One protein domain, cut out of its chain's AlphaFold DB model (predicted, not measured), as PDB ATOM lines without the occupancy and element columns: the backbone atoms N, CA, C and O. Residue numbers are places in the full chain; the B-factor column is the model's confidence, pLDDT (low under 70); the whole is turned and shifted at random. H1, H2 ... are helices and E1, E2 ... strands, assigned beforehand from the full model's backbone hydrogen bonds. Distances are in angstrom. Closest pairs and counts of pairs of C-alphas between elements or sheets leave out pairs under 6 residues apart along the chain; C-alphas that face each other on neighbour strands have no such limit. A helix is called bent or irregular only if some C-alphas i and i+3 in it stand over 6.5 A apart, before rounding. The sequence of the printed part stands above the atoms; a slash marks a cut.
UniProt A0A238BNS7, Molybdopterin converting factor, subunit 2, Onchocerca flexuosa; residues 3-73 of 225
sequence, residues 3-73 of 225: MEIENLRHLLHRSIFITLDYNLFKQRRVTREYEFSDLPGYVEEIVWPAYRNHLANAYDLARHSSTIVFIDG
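What this domain is: This is residues 3 to 73 of the 225 residues of the protein "Molybdopterin converting factor, subunit 2" of Onchocerca flexuosa (UniProt A0A238BNS7). One long helix, H3, runs along the length of a loose, open structure, and the half of it nearer its end packs on a small ribbon of two parallel strands, E1 and E2. The short helix H2 lies beyond the end of E1, near the other half of H3, residues 31 to 37 stick out at that end, and the tiny helix H1 lies at the opposite end, before E1. The printed part has 71 residues, with three named helices and two named strands in the order H1, E1, H2, H3, E2; the sheet has the order E1, E2, and the class is mixed, helices and strands. The whole is loose, with a radius of gyration of the C-alphas of 14.3 A, and elongated, with spans of 38 by 23 by 20 A.

Where its parts are: H1, residues 6 to 9, begins at C-alpha 6 at (55.008, -29.197, 12.936) and is 5.2 A from first to last C-alpha. E1, residues 15 to 19, is 12.8 A long. H2, residues 22 to 30, is 12.3 A long. H3, residues 42 to 62, measures 28.9 A, from C-alpha 42 at (44.596, -14.976, -10.012) to C-alpha 62 at (58.340, -36.960, 2.839). It is irregular, but only just: C-alphas 45 and 48 are 6.8 A apart. E2, residues 68 to 72, is 13.5 A long and ends at C-alpha 72 at (47.101, -39.278, -7.643).

How they stand to each other: E1 and E2 are parallel neighbours, their directions 28 degrees apart. C-alphas 17 and 70 face each other at 4.9 A, and N 17 and O 69 are within hydrogen-bond range at 2.8 A, as are N 71 and O 17 at 2.9 A. E1, H2, H3 and E2 form a strand-helix-strand unit, two parallel neighbour strands with helices between them along the chain, and its crossover is right-handed. Residues 51 to 62 of H3 make 11 pairs of C-alphas within 10 A with E2 and 9 with E1. The closest C-alphas of H3 and E2 are those of Ala 62 and Ile 68, 5.6 A apart; those of H3 and E1 are Leu 55 and Thr 19, 7.6 A apart. H2 and H3 are close but not clearly touching, with C-alphas of Tyr 22 and Trp 48 closest at 7.8 A, at a steep tilt of 57 degrees, opposite ways. H1 is apart from H2, H3 and E2. In H2 every O i to N i+4 pair is within hydrogen-bond range, in H3 15 of 17 are, and H1 is too short for such a pair.

The domain as a whole: The C-alphas farthest apart, those of His 13 and Pro 40, are 40.1 A apart. The printed part has no cut. The link from H2 to H3 is long, with 11 residues, and the other three are tight. Mean pLDDT of the printed part is 87.6, and no printed residue is under 70.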
ATOM      1  N   MET A   3      50.328 -29.759   6.833       71.62
ATOM      2  CA  MET A   3      51.699 -30.238   6.600       71.62
ATOM      3  C   MET A   3      52.812 -29.254   6.997       71.62
ATOM      4  O   MET A   3      53.977 -29.638   7.059       71.62
ATOM      5  N   GLU A   4      52.471 -27.999   7.270       75.50
ATOM      6  CA  GLU A   4      53.412 -26.936   7.650       75.50
ATOM      7  C   GLU A   4      53.374 -26.657   9.159       75.50
ATOM      8  O   GLU A   4      54.225 -25.941   9.674       75.50
ATOM      9  N   ILE A   5      52.406 -27.230   9.886       82.56
ATOM     10  CA  ILE A   5      52.261 -27.052  11.333       82.56
ATOM     11  C   ILE A   5      52.912 -28.247  12.027       82.56
ATOM     12  O   ILE A   5      52.272 -29.273  12.247       82.56
ATOM     13  N   GLU A   6      54.189 -28.114  12.374       79.06
ATOM     14  CA  GLU A   6      55.008 -29.197  12.936       79.06
ATOM     15  C   GLU A   6      54.344 -29.910  14.124       79.06
ATOM     16  O   GLU A   6      54.171 -31.129  14.087       79.06
ATOM     17  N   ASN A   7      53.843 -29.145  15.102       81.19
ATOM     18  CA  ASN A   7      53.142 -29.673  16.278       81.19
ATOM     19  C   ASN A   7      51.946 -30.570  15.926       81.19
ATOM     20  O   ASN A   7      51.671 -31.531  16.636       81.19
ATOM     21  N   LEU A   8      51.234 -30.275  14.834       80.50
ATOM     22  CA  LEU A   8      50.090 -31.073  14.400       80.50
ATOM     23  C   LEU A   8      50.538 -32.355  13.691       80.50
ATOM     24  O   LEU A   8      49.918 -33.399  13.869       80.50
ATOM     25  N   ARG A   9      51.631 -32.314  12.920       79.00
ATOM     26  CA  ARG A   9      52.132 -33.488  12.185       79.00
ATOM     27  C   ARG A   9      52.545 -34.621  13.109       79.00
ATOM     28  O   ARG A   9      52.274 -35.772  12.790       79.00
ATOM     29  N   HIS A  10      53.153 -34.306  14.251       76.88
ATOM     30  CA  HIS A  10      53.550 -35.317  15.236       76.88
ATOM     31  C   HIS A  10      52.356 -36.056  15.857       76.88
ATOM     32  O   HIS A  10      52.523 -37.158  16.371       76.88
ATOM     33  N   LEU A  11      51.151 -35.483  15.778       82.69
ATOM     34  CA  LEU A  11      49.915 -36.111  16.253       82.69
ATOM     35  C   LEU A  11      49.256 -36.999  15.187       82.69
ATOM     36  O   LEU A  11      48.367 -37.793  15.499       82.69
ATOM     37  N   LEU A  12      49.658 -36.867  13.920       81.06
ATOM     38  CA  LEU A  12      49.067 -37.595  12.805       81.06
ATOM     39  C   LEU A  12      49.860 -38.868  12.514       81.06
ATOM     40  O   LEU A  12      50.967 -38.830  11.984       81.06
ATOM     41  N   HIS A  13      49.227 -40.016  12.758       81.12
ATOM     42  CA  HIS A  13      49.765 -41.325  12.377       81.12
ATOM     43  C   HIS A  13      50.064 -41.417  10.870       81.12
ATOM     44  O   HIS A  13      51.017 -42.076  10.465       81.12
ATOM     45  N   ARG A  14      49.243 -40.762  10.036       85.81
ATOM     46  CA  ARG A  14      49.403 -40.647   8.581       85.81
ATOM     47  C   ARG A  14      48.800 -39.341   8.074       85.81
ATOM     48  O   ARG A  14      47.736 -38.935   8.533       85.81
ATOM     49  N   SER A  15      49.449 -38.738   7.083       89.50
ATOM     50  CA  SER A  15      48.978 -37.558   6.357       89.50
ATOM     51  C   SER A  15      48.870 -37.877   4.869       89.50
ATOM     52  O   SER A  15      49.832 -38.333   4.255       89.50
ATOM     53  N   ILE A  16      47.694 -37.648   4.285       89.94
ATOM     54  CA  ILE A  16      47.425 -37.941   2.874       89.94
ATOM     55  C   ILE A  16      47.475 -36.640   2.075       89.94
ATOM     56  O   ILE A  16      46.703 -35.719   2.337       89.94
ATOM     57  N   PHE A  17      48.343 -36.588   1.069       91.25
ATOM     58  CA  PHE A  17      48.427 -35.498   0.108       91.25
ATOM     59  C   PHE A  17      47.853 -35.948  -1.240       91.25
ATOM     60  O   PHE A  17      48.392 -36.838  -1.898       91.25
ATOM     61  N   ILE A  18      46.756 -35.328  -1.677       90.00
ATOM     62  CA  ILE A  18      46.151 -35.614  -2.985       90.00
ATOM     63  C   ILE A  18      46.803 -34.706  -4.030       90.00
ATOM     64  O   ILE A  18      46.680 -33.481  -3.965       90.00
ATOM     65  N   THR A  19      47.499 -35.300  -4.996       91.31
ATOM     66  CA  THR A  19      48.123 -34.573  -6.103       91.31
ATOM     67  C   THR A  19      47.111 -34.315  -7.220       91.31
ATOM     68  O   THR A  19      46.178 -35.091  -7.426       91.31
ATOM     69  N   LEU A  20      47.249 -33.189  -7.913       89.12
ATOM     70  CA  LEU A  20      46.352 -32.731  -8.968       89.12
ATOM     71  C   LEU A  20      47.205 -32.242 -10.134       89.12
ATOM     72  O   LEU A  20      48.185 -31.528  -9.918       89.12
ATOM     73  N   ASP A  21      46.818 -32.601 -11.358       88.94
ATOM     74  CA  ASP A  21      47.338 -31.889 -12.520       88.94
ATOM     75  C   ASP A  21      46.593 -30.554 -12.709       88.94
ATOM     76  O   ASP A  21      45.573 -30.282 -12.061       88.94
ATOM     77  N   TYR A  22      47.121 -29.703 -13.588       89.56
ATOM     78  CA  TYR A  22      46.555 -28.375 -13.821       89.56
ATOM     79  C   TYR A  22      45.116 -28.424 -14.351       89.56
ATOM     80  O   TYR A  22      44.271 -27.622 -13.949       89.56
ATOM     81  N   ASN A  23      44.817 -29.383 -15.227       88.81
ATOM     82  CA  ASN A  23      43.520 -29.491 -15.889       88.81
ATOM     83  C   ASN A  23      42.437 -29.926 -14.904       88.81
ATOM     84  O   ASN A  23      41.375 -29.305 -14.838       88.81
ATOM     85  N   LEU A  24      42.721 -30.944 -14.092       86.00
ATOM     86  CA  LEU A  24      41.828 -31.415 -13.044       86.00
ATOM     87  C   LEU A  24      41.610 -30.341 -11.978       86.00
ATOM     88  O   LEU A  24      40.482 -30.143 -11.526       86.00
ATOM     89  N   PHE A  25      42.672 -29.639 -11.577       89.31
ATOM     90  CA  PHE A  25      42.571 -28.505 -10.662       89.31
ATOM     91  C   PHE A  25      41.624 -27.431 -11.217       89.31
ATOM     92  O   PHE A  25      40.679 -27.039 -10.526       89.31
ATOM     93  N   LYS A  26      41.816 -27.015 -12.476       88.19
ATOM     94  CA  LYS A  26      40.977 -26.010 -13.139       88.19
ATOM     95  C   LYS A  26      39.525 -26.475 -13.252       88.19
ATOM     96  O   LYS A  26      38.622 -25.731 -12.879       88.19
ATOM     97  N   GLN A  27      39.297 -27.720 -13.668       86.25
ATOM     98  CA  GLN A  27      37.961 -28.312 -13.751       86.25
ATOM     99  C   GLN A  27      37.253 -28.300 -12.390       86.25
ATOM    100  O   GLN A  27      36.137 -27.796 -12.284       86.25
ATOM    101  N   ARG A  28      37.907 -28.801 -11.331       85.19
ATOM    102  CA  ARG A  28      37.335 -28.830  -9.973       85.19
ATOM    103  C   ARG A  28      37.067 -27.432  -9.427       85.19
ATOM    104  O   ARG A  28      36.126 -27.255  -8.658       85.19
ATOM    105  N   ARG A  29      37.898 -26.452  -9.786       86.00
ATOM    106  CA  ARG A  29      37.726 -25.061  -9.362       86.00
ATOM    107  C   ARG A  29      36.504 -24.426 -10.018       86.00
ATOM    108  O   ARG A  29      35.718 -23.829  -9.301       86.00
ATOM    109  N   VAL A  30      36.298 -24.631 -11.319       83.31
ATOM    110  CA  VAL A  30      35.116 -24.119 -12.042       83.31
ATOM    111  C   VAL A  30      33.813 -24.723 -11.513       83.31
ATOM    112  O   VAL A  30      32.793 -24.049 -11.479       83.31
ATOM    113  N   THR A  31      33.830 -25.983 -11.069       82.94
ATOM    114  CA  THR A  31      32.637 -26.642 -10.506       82.94
ATOM    115  C   THR A  31      32.317 -26.246  -9.064       82.94
ATOM    116  O   THR A  31      31.287 -26.662  -8.543       82.94
ATOM    117  N   ARG A  32      33.213 -25.523  -8.381       82.56
ATOM    118  CA  ARG A  32      32.994 -25.078  -7.002       82.56
ATOM    119  C   ARG A  32      32.332 -23.712  -7.003       82.56
ATOM    120  O   ARG A  32      32.737 -22.821  -7.741       82.56
ATOM    121  N   GLU A  33      31.365 -23.553  -6.117       79.81
ATOM    122  CA  GLU A  33      30.776 -22.258  -5.822       79.81
ATOM    123  C   GLU A  33      31.687 -21.521  -4.832       79.81
ATOM    124  O   GLU A  33      31.962 -22.016  -3.737       79.81
ATOM    125  N   TYR A  34      32.219 -20.375  -5.252       80.06
ATOM    126  CA  TYR A  34      32.989 -19.472  -4.403       80.06
ATOM    127  C   TYR A  34      32.174 -18.203  -4.170       80.06
ATOM    128  O   TYR A  34      31.507 -17.722  -5.082       80.06
ATOM    129  N   GLU A  35      32.274 -17.643  -2.964       82.94
ATOM    130  CA  GLU A  35      31.601 -16.390  -2.592       82.94
ATOM    131  C   GLU A  35      32.035 -15.208  -3.480       82.94
ATOM    132  O   GLU A  35      31.235 -14.328  -3.787       82.94
ATOM    133  N   PHE A  36      33.283 -15.230  -3.962       82.06
ATOM    134  CA  PHE A  36      33.844 -14.238  -4.878       82.06
ATOM    135  C   PHE A  36      34.411 -14.919  -6.126       82.06
ATOM    136  O   PHE A  36      35.060 -15.963  -6.026       82.06
ATOM    137  N   SER A  37      34.202 -14.318  -7.301       80.12
ATOM    138  CA  SER A  37      34.801 -14.804  -8.545       80.12
ATOM    139  C   SER A  37      36.299 -14.504  -8.598       80.12
ATOM    140  O   SER A  37      36.748 -13.459  -8.127       80.12
ATOM    141  N   ASP A  38      37.063 -15.390  -9.234       84.12
ATOM    142  CA  ASP A  38      38.494 -15.180  -9.444       84.12
ATOM    143  C   ASP A  38      38.739 -13.952 -10.335       84.12
ATOM    144  O   ASP A  38      38.116 -13.794 -11.389       84.12
ATOM    145  N   LEU A  39      39.678 -13.095  -9.931       88.75
ATOM    146  CA  LEU A  39      40.187 -12.036 -10.800       88.75
ATOM    147  C   LEU A  39      40.968 -12.657 -11.976       88.75
ATOM    148  O   LEU A  39      41.577 -13.722 -11.805       88.75
ATOM    149  N   PRO A  40      41.010 -12.010 -13.157       89.00
ATOM    150  CA  PRO A  40      41.849 -12.463 -14.263       89.00
ATOM    151  C   PRO A  40      43.302 -12.672 -13.810       89.00
ATOM    152  O   PRO A  40      43.872 -11.801 -13.160       89.00
ATOM    153  N   GLY A  41      43.884 -13.832 -14.120       88.12
ATOM    154  CA  GLY A  41      45.259 -14.189 -13.746       88.12
ATOM    155  C   GLY A  41      45.442 -14.691 -12.310       88.12
ATOM    156  O   GLY A  41      46.462 -15.303 -12.016       88.12
ATOM    157  N   TYR A  42      44.460 -14.540 -11.411       90.12
ATOM    158  CA  TYR A  42      44.596 -14.976 -10.012       90.12
ATOM    159  C   TYR A  42      44.913 -16.475  -9.878       90.12
ATOM    160  O   TYR A  42      45.708 -16.892  -9.032       90.12
ATOM    161  N   VAL A  43      44.314 -17.303 -10.735       89.19
ATOM    162  CA  VAL A  43      44.529 -18.753 -10.720       89.19
ATOM    163  C   VAL A  43      45.946 -19.101 -11.168       89.19
ATOM    164  O   VAL A  43      46.630 -19.872 -10.492       89.19
ATOM    165  N   GLU A  44      46.382 -18.530 -12.288       92.12
ATOM    166  CA  GLU A  44      47.681 -18.776 -12.909       92.12
ATOM    167  C   GLU A  44      48.848 -18.186 -12.102       92.12
ATOM    168  O   GLU A  44      49.906 -18.810 -12.019       92.12
ATOM    169  N   GLU A  45      48.659 -17.017 -11.490       92.81
ATOM    170  CA  GLU A  45      49.726 -16.252 -10.835       92.81
ATOM    171  C   GLU A  45      49.819 -16.500  -9.326       92.81
ATOM    172  O   GLU A  45      50.904 -16.394  -8.758       92.81
ATOM    173  N   ILE A  46      48.712 -16.863  -8.664       92.06
ATOM    174  CA  ILE A  46      48.671 -17.019  -7.201       92.06
ATOM    175  C   ILE A  46      48.333 -18.451  -6.803       92.06
ATOM    176  O   ILE A  46      49.125 -19.119  -6.135       92.06
ATOM    177  N   VAL A  47      47.162 -18.951  -7.208       91.12
ATOM    178  CA  VAL A  47      46.634 -20.214  -6.664       91.12
ATOM    179  C   VAL A  47      47.465 -21.415  -7.113       91.12
ATOM    180  O   VAL A  47      47.824 -22.262  -6.290       91.12
ATOM    181  N   TRP A  48      47.777 -21.507  -8.406       92.62
ATOM    182  CA  TRP A  48      48.545 -22.627  -8.943       92.62
ATOM    183  C   TRP A  48      50.006 -22.636  -8.459       92.62
ATOM    184  O   TRP A  48      50.453 -23.686  -7.984       92.62
ATOM    185  N   PRO A  49      50.743 -21.508  -8.466       93.94
ATOM    186  CA  PRO A  49      52.075 -21.446  -7.865       93.94
ATOM    187  C   PRO A  49      52.075 -21.793  -6.371       93.94
ATOM    188  O   PRO A  49      52.932 -22.556  -5.928       93.94
ATOM    189  N   ALA A  50      51.084 -21.328  -5.599       92.44
ATOM    190  CA  ALA A  50      50.956 -21.693  -4.189       92.44
ATOM    191  C   ALA A  50      50.773 -23.208  -4.007       92.44
ATOM    192  O   ALA A  50      51.483 -23.827  -3.214       92.44
ATOM    193  N   TYR A  51      49.886 -23.837  -4.787       92.19
ATOM    194  CA  TYR A  51      49.722 -25.293  -4.786       92.19
ATOM    195  C   TYR A  51      51.035 -26.025  -5.099       92.19
ATOM    196  O   TYR A  51      51.407 -26.957  -4.385       92.19
ATOM    197  N   ARG A  52      51.759 -25.586  -6.137       92.62
ATOM    198  CA  ARG A  52      53.049 -26.166  -6.538       92.62
ATOM    199  C   ARG A  52      54.093 -26.064  -5.430       92.62
ATOM    200  O   ARG A  52      54.788 -27.047  -5.181       92.62
ATOM    201  N   ASN A  53      54.164 -24.926  -4.743       92.31
ATOM    202  CA  ASN A  53      55.062 -24.733  -3.605       92.31
ATOM    203  C   ASN A  53      54.703 -25.668  -2.444       92.31
ATOM    204  O   ASN A  53      55.573 -26.341  -1.901       92.31
ATOM    205  N   HIS A  54      53.418 -25.790  -2.107       91.31
ATOM    206  CA  HIS A  54      52.984 -26.719  -1.063       91.31
ATOM    207  C   HIS A  54      53.259 -28.185  -1.416       91.31
ATOM    208  O   HIS A  54      53.638 -28.963  -0.542       91.31
ATOM    209  N   LEU A  55      53.086 -28.568  -2.684       92.44
ATOM    210  CA  LEU A  55      53.412 -29.908  -3.162       92.44
ATOM    211  C   LEU A  55      54.919 -30.184  -3.057       92.44
ATOM    212  O   LEU A  55      55.307 -31.244  -2.572       92.44
ATOM    213  N   ALA A  56      55.761 -29.225  -3.449       92.00
ATOM    214  CA  ALA A  56      57.212 -29.333  -3.305       92.00
ATOM    215  C   ALA A  56      57.628 -29.482  -1.832       92.00
ATOM    216  O   ALA A  56      58.394 -30.385  -1.503       92.00
ATOM    217  N   ASN A  57      57.047 -28.678  -0.934       92.38
ATOM    218  CA  ASN A  57      57.277 -28.792   0.508       92.38
ATOM    219  C   ASN A  57      56.846 -30.165   1.043       92.38
ATOM    220  O   ASN A  57      57.535 -30.757   1.867       92.38
ATOM    221  N   ALA A  58      55.715 -30.702   0.576       92.62
ATOM    222  CA  ALA A  58      55.266 -32.028   0.980       92.62
ATOM    223  C   ALA A  58      56.246 -33.126   0.538       92.62
ATOM    224  O   ALA A  58      56.500 -34.045   1.318       92.62
ATOM    225  N   TYR A  59      56.810 -33.036  -0.673       93.94
ATOM    226  CA  TYR A  59      57.836 -33.974  -1.139       93.94
ATOM    227  C   TYR A  59      59.113 -33.907  -0.308       93.94
ATOM    228  O   TYR A  59      59.638 -34.957   0.057       93.94
ATOM    229  N   ASP A  60      59.573 -32.702   0.024       92.44
ATOM    230  CA  ASP A  60      60.749 -32.498   0.872       92.44
ATOM    231  C   ASP A  60      60.541 -33.096   2.271       92.44
ATOM    232  O   ASP A  60      61.333 -33.907   2.742       92.44
ATOM    233  N   LEU A  61      59.387 -32.834   2.890       91.94
ATOM    234  CA  LEU A  61      59.033 -33.428   4.180       91.94
ATOM    235  C   LEU A  61      58.932 -34.955   4.124       91.94
ATOM    236  O   LEU A  61      59.321 -35.634   5.075       91.94
ATOM    237  N   ALA A  62      58.426 -35.514   3.023       92.88
ATOM    238  CA  ALA A  62      58.340 -36.960   2.839       92.88
ATOM    239  C   ALA A  62      59.721 -37.623   2.734       92.88
ATOM    240  O   ALA A  62      59.828 -38.829   2.957       92.88
ATOM    241  N   ARG A  63      60.794 -36.854   2.475       94.38
ATOM    242  CA  ARG A  63      62.165 -37.381   2.526       94.38
ATOM    243  C   ARG A  63      62.583 -37.827   3.920       94.38
ATOM    244  O   ARG A  63      63.448 -38.692   4.027       94.38
ATOM    245  N   HIS A  64      61.955 -37.257   4.941       92.12
ATOM    246  CA  HIS A  64      62.296 -37.458   6.347       92.12
ATOM    247  C   HIS A  64      61.103 -37.949   7.178       92.12
ATOM    248  O   HIS A  64      61.138 -37.958   8.406       92.12
ATOM    249  N   SER A  65      60.001 -38.327   6.521       88.88
ATOM    250  CA  SER A  65      58.784 -38.759   7.198       88.88
ATOM    251  C   SER A  65      58.083 -39.881   6.448       88.88
ATOM    252  O   SER A  65      57.620 -39.715   5.321       88.88
ATOM    253  N   SER A  66      57.908 -41.009   7.134       87.62
ATOM    254  CA  SER A  66      57.150 -42.161   6.641       87.62
ATOM    255  C   SER A  66      55.630 -42.000   6.755       87.62
ATOM    256  O   SER A  66      54.880 -42.851   6.272       87.62
ATOM    257  N   THR A  67      55.153 -40.933   7.403       87.38
ATOM    258  CA  THR A  67      53.717 -40.718   7.635       87.38
ATOM    259  C   THR A  67      53.025 -40.063   6.444       87.38
ATOM    260  O   THR A  67      51.796 -40.099   6.358       87.38
ATOM    261  N   ILE A  68      53.788 -39.477   5.518       91.00
ATOM    262  CA  ILE A  68      53.267 -38.733   4.372       91.00
ATOM    263  C   ILE A  68      53.042 -39.687   3.207       91.00
ATOM    264  O   ILE A  68      53.941 -40.409   2.790       91.00
ATOM    265  N   VAL A  69      51.829 -39.668   2.664       91.00
ATOM    266  CA  VAL A  69      51.433 -40.520   1.546       91.00
ATOM    267  C   VAL A  69      50.833 -39.671   0.440       91.00
ATOM    268  O   VAL A  69      49.968 -38.835   0.696       91.00
ATOM    269  N   PHE A  70      51.251 -39.920  -0.799       92.75
ATOM    270  CA  PHE A  70      50.743 -39.222  -1.975       92.75
ATOM    271  C   PHE A  70      49.725 -40.078  -2.719       92.75
ATOM    272  O   PHE A  70      49.934 -41.273  -2.920       92.75
ATOM    273  N   ILE A  71      48.632 -39.455  -3.154       90.44
ATOM    274  CA  ILE A  71      47.591 -40.092  -3.964       90.44
ATOM    275  C   ILE A  71      47.385 -39.274  -5.224       90.44
ATOM    276  O   ILE A  71      47.135 -38.075  -5.140       90.44
ATOM    277  N   ASP A  72      47.422 -39.929  -6.380       89.25
ATOM    278  CA  ASP A  72      47.101 -39.278  -7.643       89.25
ATOM    279  C   ASP A  72      45.594 -39.018  -7.759       89.25
ATOM    280  O   ASP A  72      44.796 -39.929  -7.999       89.25
ATOM    281  N   GLY A  73      45.199 -37.755  -7.613       86.00
ATOM    282  CA  GLY A  73      43.813 -37.322  -7.744       86.00
ATOM    283  C   GLY A  73      43.263 -37.391  -9.169       86.00
ATOM    284  O   GLY A  73      42.048 -37.270  -9.327       86.00
TER     285      GLY A  73